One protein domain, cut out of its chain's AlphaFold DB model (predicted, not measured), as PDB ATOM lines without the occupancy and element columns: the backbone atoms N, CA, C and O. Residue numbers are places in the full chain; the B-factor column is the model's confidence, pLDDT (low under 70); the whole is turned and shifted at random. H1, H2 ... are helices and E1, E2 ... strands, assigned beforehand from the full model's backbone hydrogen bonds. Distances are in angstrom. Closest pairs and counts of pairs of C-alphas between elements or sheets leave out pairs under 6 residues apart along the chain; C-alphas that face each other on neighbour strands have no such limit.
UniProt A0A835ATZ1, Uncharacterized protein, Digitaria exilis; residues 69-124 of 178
ATOM      1  N   GLY A  69     138.726  22.650 258.580       87.50
ATOM      2  CA  GLY A  69     138.713  22.204 257.201       87.50
ATOM      3  C   GLY A  69     140.108  21.808 256.701       87.50
ATOM      4  O   GLY A  69     141.123  22.120 257.327       87.50
ATOM      5  N   PRO A  70     140.197  21.174 255.516       84.81
ATOM      6  CA  PRO A  70     141.469  20.699 254.960       84.81
ATOM      7  C   PRO A  70     142.528  21.798 254.805       84.81
ATOM      8  O   PRO A  70     143.716  21.546 254.982       84.81
ATOM      9  N   ARG A  71     142.095  23.028 254.501       85.38
ATOM     10  CA  ARG A  71     142.983  24.189 254.372       85.38
ATOM     11  C   ARG A  71     143.577  24.612 255.711       85.38
ATOM     12  O   ARG A  71     144.777  24.845 255.777       85.38
ATOM     13  N   GLU A  72     142.762  24.678 256.762       84.62
ATOM     14  CA  GLU A  72     143.244  25.020 258.103       84.62
ATOM     15  C   GLU A  72     144.204  23.950 258.629       84.62
ATOM     16  O   GLU A  72     145.277  24.282 259.123       84.62
ATOM     17  N   ILE A  73     143.873  22.669 258.433       83.81
ATOM     18  CA  ILE A  73     144.725  21.550 258.857       83.81
ATOM     19  C   ILE A  73     146.074  21.577 258.127       83.81
ATOM     20  O   ILE A  73     147.099  21.333 258.752       83.81
ATOM     21  N   ALA A  74     146.098  21.920 256.834       82.75
ATOM     22  CA  ALA A  74     147.333  22.024 256.052       82.75
ATOM     23  C   ALA A  74     148.160  23.288 256.359       82.75
ATOM     24  O   ALA A  74     149.376  23.286 256.172       82.75
ATOM     25  N   ALA A  75     147.532  24.364 256.843       83.69
ATOM     26  CA  ALA A  75     148.224  25.607 257.187       83.69
ATOM     27  C   ALA A  75     149.062  25.486 258.469       83.69
ATOM     28  O   ALA A  75     150.065  26.182 258.628       83.69
ATOM     29  N   ILE A  76     148.670  24.594 259.377       78.25
ATOM     30  CA  ILE A  76     149.383  24.359 260.630       78.25
ATOM     31  C   ILE A  76     150.813  23.817 260.409       78.25
ATOM     32  O   ILE A  76     151.763  24.426 260.915       78.25
ATOM     33  N   PRO A  77     151.022  22.708 259.671       74.44
ATOM     34  CA  PRO A  77     152.348  22.136 259.485       74.44
ATOM     35  C   PRO A  77     153.308  23.036 258.705       74.44
ATOM     36  O   PRO A  77     154.511  22.859 258.844       74.44
ATOM     37  N   ALA A  78     152.828  24.055 257.981       73.44
ATOM     38  CA  ALA A  78     153.692  25.060 257.352       73.44
ATOM     39  C   ALA A  78     154.566  25.835 258.363       73.44
ATOM     40  O   ALA A  78     155.571  26.428 257.982       73.44
ATOM     41  N   GLN A  79     154.200  25.814 259.648       72.94
ATOM     42  CA  GLN A  79     154.972  26.405 260.744       72.94
ATOM     43  C   GLN A  79     155.941  25.408 261.408       72.94
ATOM     44  O   GLN A  79     156.700  25.793 262.295       72.94
ATOM     45  N   LEU A  80     155.904  24.127 261.023       74.44
ATOM     46  CA  LEU A  80     156.741  23.057 261.570       74.44
ATOM     47  C   LEU A  80     157.976  22.830 260.692       74.44
ATOM     48  O   LEU A  80     157.936  23.030 259.478       74.44
ATOM     49  N   LEU A  81     159.067  22.339 261.289       74.94
ATOM     50  CA  LEU A  81     160.249  21.936 260.524       74.94
ATOM     51  C   LEU A  81     159.885  20.835 259.502       74.94
ATOM     52  O   LEU A  81     159.168  19.899 259.866       74.94
ATOM     53  N   PRO A  82     160.424  20.876 258.265       72.75
ATOM     54  CA  PRO A  82     160.096  19.914 257.204       72.75
ATOM     55  C   PRO A  82     160.323  18.447 257.582       72.75
ATOM     56  O   PRO A  82     159.680  17.555 257.036       72.75
ATOM     57  N   ASP A  83     161.245  18.189 258.508       75.25
ATOM     58  CA  ASP A  83     161.577  16.836 258.948       75.25
ATOM     59  C   ASP A  83     160.512  16.245 259.881       75.25
ATOM     60  O   ASP A  83     160.176  15.066 259.801       75.25
ATOM     61  N   ILE A  84     159.884  17.103 260.688       72.69
ATOM     62  CA  ILE A  84     158.766  16.740 261.562       72.69
ATOM     63  C   ILE A  84     157.519  16.463 260.714       72.69
ATOM     64  O   ILE A  84     156.791  15.507 260.965       72.69
ATOM     65  N   GLN A  85     157.301  17.244 259.652       73.19
ATOM     66  CA  GLN A  85     156.124  17.107 258.787       73.19
ATOM     67  C   GLN A  85     155.983  15.711 258.150       73.19
ATOM     68  O   GLN A  85     154.870  15.294 257.850       73.19
ATOM     69  N   LYS A  86     157.082  14.967 257.966       75.94
ATOM     70  CA  LYS A  86     157.063  13.621 257.359       75.94
ATOM     71  C   LYS A  86     156.504  12.533 258.274       75.94
ATOM     72  O   LYS A  86     156.075  11.492 257.782       75.94
ATOM     73  N   HIS A  87     156.551  12.746 259.587       76.75
ATOM     74  CA  HIS A  87     156.270  11.716 260.591       76.75
ATOM     75  C   HIS A  87     155.039  12.013 261.448       76.75
ATOM     76  O   HIS A  87     154.697  11.214 262.313       76.75
ATOM     77  N   VAL A  88     154.372  13.141 261.210       80.06
ATOM     78  CA  VAL A  88     153.298  13.646 262.063       80.06
ATOM     79  C   VAL A  88     151.955  13.496 261.351       80.06
ATOM     80  O   VAL A  88     151.797  13.881 260.192       80.06
ATOM     81  N   SER A  89     150.973  12.922 262.047       83.38
ATOM     82  CA  SER A  89     149.610  12.790 261.534       83.38
ATOM     83  C   SER A  89     148.802  14.081 261.723       83.38
ATOM     84  O   SER A  89     149.112  14.912 262.574       83.38
ATOM     85  N   ASN A  90     147.695  14.233 260.986       84.31
ATOM     86  CA  ASN A  90     146.758  15.344 261.211       84.31
ATOM     87  C   ASN A  90     146.249  15.398 262.662       84.31
ATOM     88  O   ASN A  90     145.986  16.478 263.180       84.31
ATOM     89  N   PHE A  91     146.119  14.239 263.314       84.69
ATOM     90  CA  PHE A  91     145.728  14.162 264.716       84.69
ATOM     91  C   PHE A  91     146.788  14.792 265.623       84.69
ATOM     92  O   PHE A  91     146.452  15.665 266.417       84.69
ATOM     93  N   ASP A  92     148.060  14.430 265.447       83.81
ATOM     94  CA  ASP A  92     149.176  14.968 266.238       83.81
ATOM     95  C   ASP A  92     149.323  16.484 266.048       83.81
ATOM     96  O   ASP A  92     149.572  17.223 267.001       83.81
ATOM     97  N   ILE A  93     149.107  16.961 264.817       84.12
ATOM     98  CA  ILE A  93     149.091  18.387 264.472       84.12
ATOM     99  C   ILE A  93     148.027  19.126 265.286       84.12
ATOM    100  O   ILE A  93     148.328  20.120 265.951       84.12
ATOM    101  N   ILE A  94     146.783  18.643 265.236       85.12
ATOM    102  CA  ILE A  94     145.649  19.268 265.927       85.12
ATOM    103  C   ILE A  94     145.846  19.186 267.443       85.12
ATOM    104  O   ILE A  94     145.640  20.179 268.138       85.12
ATOM    105  N   ALA A  95     146.298  18.040 267.952       84.94
ATOM    106  CA  ALA A  95     146.573  17.820 269.365       84.94
ATOM    107  C   ALA A  95     147.645  18.774 269.907       84.94
ATOM    108  O   ALA A  95     147.427  19.446 270.915       84.94
ATOM    109  N   GLY A  96     148.780  18.893 269.213       84.06
ATOM    110  CA  GLY A  96     149.858  19.807 269.590       84.06
ATOM    111  C   GLY A  96     149.437  21.277 269.522       84.06
ATOM    112  O   GLY A  96     149.860  22.095 270.341       84.06
ATOM    113  N   TRP A  97     148.558  21.630 268.587       83.38
ATOM    114  CA  TRP A  97     147.978  22.970 268.533       83.38
ATOM    115  C   TRP A  97     147.013  23.242 269.677       83.38
ATOM    116  O   TRP A  97     147.131  24.278 270.332       83.38
ATOM    117  N   LEU A  98     146.106  22.310 269.965       84.75
ATOM    118  CA  LEU A  98     145.183  22.426 271.090       84.75
ATOM    119  C   LEU A  98     145.945  22.533 272.412       84.75
ATOM    120  O   LEU A  98     145.590  23.343 273.261       84.75
ATOM    121  N   TRP A  99     147.044  21.793 272.542       85.19
ATOM    122  CA  TRP A  99     147.968  21.902 273.659       85.19
ATOM    123  C   TRP A  99     148.549  23.306 273.823       85.19
ATOM    124  O   TRP A  99     148.484  23.913 274.895       85.19
ATOM    125  N   LYS A 100     149.097  23.855 272.738       82.69
ATOM    126  CA  LYS A 100     149.669  25.202 272.722       82.69
ATOM    127  C   LYS A 100     148.622  26.264 273.068       82.69
ATOM    128  O   LYS A 100     148.900  27.152 273.863       82.69
ATOM    129  N   PHE A 101     147.417  26.183 272.507       82.06
ATOM    130  CA  PHE A 101     146.351  27.129 272.847       82.06
ATOM    131  C   PHE A 101     145.841  26.943 274.273       82.06
ATOM    132  O   PHE A 101     145.622  27.939 274.956       82.06
ATOM    133  N   GLY A 102     145.708  25.701 274.740       78.25
ATOM    134  CA  GLY A 102     145.300  25.385 276.106       78.25
ATOM    135  C   GLY A 102     146.270  25.962 277.132       78.25
ATOM    136  O   GLY A 102     145.858  26.695 278.023       78.25
ATOM    137  N   THR A 103     147.571  25.729 276.948       79.12
ATOM    138  CA  THR A 103     148.624  26.286 277.817       79.12
ATOM    139  C   THR A 103     148.654  27.816 277.799       79.12
ATOM    140  O   THR A 103     148.848  28.435 278.842       79.12
ATOM    141  N   VAL A 104     148.435  28.458 276.646       82.31
ATOM    142  CA  VAL A 104     148.385  29.929 276.558       82.31
ATOM    143  C   VAL A 104     147.134  30.493 277.229       82.31
ATOM    144  O   VAL A 104     147.243  31.462 277.971       82.31
ATOM    145  N   ALA A 105     145.966  29.897 276.984       79.62
ATOM    146  CA  ALA A 105     144.696  30.358 277.538       79.62
ATOM    147  C   ALA A 105     144.626  30.176 279.059       79.62
ATOM    148  O   ALA A 105     144.047  31.010 279.748       79.62
ATOM    149  N   MET A 106     145.225  29.102 279.576       75.19
ATOM    150  CA  MET A 106     145.282  28.831 281.011       75.19
ATOM    151  C   MET A 106     146.400  29.590 281.723       75.19
ATOM    152  O   MET A 106     146.281  29.831 282.916       75.19
ATOM    153  N   ALA A 107     147.466  29.952 281.001       79.06
ATOM    154  CA  ALA A 107     148.637  30.655 281.520       79.06
ATOM    155  C   ALA A 107     149.163  30.084 282.860       79.06
ATOM    156  O   ALA A 107     149.326  30.849 283.807       79.06
ATOM    157  N   PRO A 108     149.471  28.772 282.931       76.25
ATOM    158  CA  PRO A 108     149.889  28.116 284.169       76.25
ATOM    159  C   PRO A 108     151.213  28.687 284.687       76.25
ATOM    160  O   PRO A 108     152.036  29.172 283.895       76.25
ATOM    161  N   ASP A 109     151.461  28.605 285.987       75.94
ATOM    162  CA  ASP A 109     152.714  29.088 286.568       75.94
ATOM    163  C   ASP A 109     153.927  28.346 285.979       75.94
ATOM    164  O   ASP A 109     153.826  27.231 285.462       75.94
ATOM    165  N   SER A 110     155.119  28.949 286.028       73.62
ATOM    166  CA  SER A 110     156.324  28.371 285.397       73.62
ATOM    167  C   SER A 110     156.686  26.975 285.913       73.62
ATOM    168  O   SER A 110     157.358  26.210 285.222       73.62
ATOM    169  N   ASN A 111     156.242  26.648 287.126       75.94
ATOM    170  CA  ASN A 111     156.527  25.384 287.797       75.94
ATOM    171  C   ASN A 111     155.412  24.349 287.609       75.94
ATOM    172  O   ASN A 111     155.601  23.185 287.965       75.94
ATOM    173  N   GLU A 112     154.274  24.752 287.047       69.88
ATOM    174  CA  GLU A 112     153.135  23.875 286.835       69.88
ATOM    175  C   GLU A 112     153.351  23.001 285.600       69.88
ATOM    176  O   GLU A 112     153.681  23.461 284.501       69.88
ATOM    177  N   VAL A 113     153.168  21.698 285.800       74.50
ATOM    178  CA  VAL A 113     153.185  20.719 284.722       74.50
ATOM    179  C   VAL A 113     151.781  20.613 284.174       74.50
ATOM    180  O   VAL A 113     150.861  20.183 284.863       74.50
ATOM    181  N   MET A 114     151.626  20.943 282.903       70.62
ATOM    182  CA  MET A 114     150.402  20.636 282.193       70.62
ATOM    183  C   MET A 114     150.614  19.278 281.491       70.62
ATOM    184  O   MET A 114     151.680  19.039 280.915       70.62
ATOM    185  N   SER A 115     149.565  18.441 281.423       74.31
ATOM    186  CA  SER A 115     149.508  17.287 280.501       74.31
ATOM    187  C   SER A 115     148.286  17.300 279.567       74.31
ATOM    188  O   SER A 115     147.194  17.678 279.990       74.31
ATOM    189  N   LEU A 116     148.454  16.856 278.310       75.06
ATOM    190  CA  LEU A 116     147.343  16.526 277.402       75.06
ATOM    191  C   LEU A 116     147.073  15.025 277.475       75.06
ATOM    192  O   LEU A 116     147.987  14.231 277.254       75.06
ATOM    193  N   VAL A 117     145.822  14.643 277.734       76.31
ATOM    194  CA  VAL A 117     145.382  13.243 277.707       76.31
ATOM    195  C   VAL A 117     144.400  13.063 276.559       76.31
ATOM    196  O   VAL A 117     143.386  13.755 276.488       76.31
ATOM    197  N   MET A 118     144.697  12.130 275.656       72.62
ATOM    198  CA  MET A 118     143.816  11.780 274.543       72.62
ATOM    199  C   MET A 118     143.555  10.280 274.536       72.62
ATOM    200  O   MET A 118     144.475   9.479 274.689       72.62
ATOM    201  N   ALA A 119     142.296   9.896 274.338       78.06
ATOM    202  CA  ALA A 119     141.933   8.496 274.180       78.06
ATOM    203  C   ALA A 119     142.359   8.001 272.793       78.06
ATOM    204  O   ALA A 119     142.003   8.602 271.777       78.06
ATOM    205  N   VAL A 120     143.090   6.889 272.752       74.00
ATOM    206  CA  VAL A 120     143.519   6.252 271.505       74.00
ATOM    207  C   VAL A 120     142.908   4.862 271.368       74.00
ATOM    208  O   VAL A 120     142.810   4.101 272.332       74.00
ATOM    209  N   ASP A 121     142.513   4.508 270.147       74.31
ATOM    210  CA  ASP A 121     142.081   3.145 269.843       74.31
ATOM    211  C   ASP A 121     143.315   2.257 269.612       74.31
ATOM    212  O   ASP A 121     144.215   2.598 268.832       74.31
ATOM    213  N   ALA A 122     143.386   1.111 270.290       71.31
ATOM    214  CA  ALA A 122     144.416   0.105 270.042       71.31
ATOM    215  C   ALA A 122     143.959  -0.997 269.082       71.31
ATOM    216  O   ALA A 122     144.773  -1.856 268.724       71.31
ATOM    217  N   ARG A 123     142.702  -0.972 268.613       67.88
ATOM    218  CA  ARG A 123     142.238  -1.846 267.528       67.88
ATOM    219  C   ARG A 123     143.162  -1.732 266.322       67.88
ATOM    220  O   ARG A 123     143.380  -0.661 265.774       67.88
ATOM    221  N   GLY A 124     143.725  -2.868 265.913       62.78
ATOM    222  CA  GLY A 124     144.603  -2.953 264.743       62.78
ATOM    223  C   GLY A 124     146.076  -2.612 264.994       62.78
ATOM    224  O   GLY A 124     146.886  -2.768 264.077       62.78
TER     225      GLY A 124
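AT A GLANCE: This is residues 69 to 124 of the 178 residues of an uncharacterized protein of Digitaria exilis (UniProt A0A835ATZ1). One long helix, H3, has the short helices H1 and H2 near the end where it begins; past its last residue, Met 106, a loop and the short strand E1 fold back along it, and residues 119 to 124 stick out as a tail. The 56 printed residues hold H1, H2, H3 and E1 in that order, mostly helix. The whole is loose, radius of gyration of the C-alphas 13.6 A, spanning 33 by 31 by 23 A.

HOW THE PARTS SIT: H1, residues 70 to 75, only just touches H3, residues 90 to 106, with 3 pairs of C-alphas within 8 A; H3 does so with residues 90 to 94 alone. The closest C-alphas, of Ile 73 and Asn 90, are 6.9 A apart. Their tilt is steep, 63 degrees, the same way. H2, residues 82 to 85, is apart from H1, H3 and E1, residues 114 to 116. E1 pairs with no named strand; its closest C-alpha to H3, that of Leu 116, is 6.6 A from that of Trp 99. In H1 and H3 every O i to N i+4 pair is within hydrogen-bond range; H2 is too short for one.

IN THESE COORDINATES: H1 begins at C-alpha 70 (141.469, 20.699, 254.960). H3 is 24.0 A long; E1 ends at C-alpha 116 (147.343, 16.526, 277.402).

THE WHOLE: The printed part has no cut and no long link. Residues 107 to 112 and 119 to 124 stand free. pLDDT is under 70 at residues 112, 123 and 124.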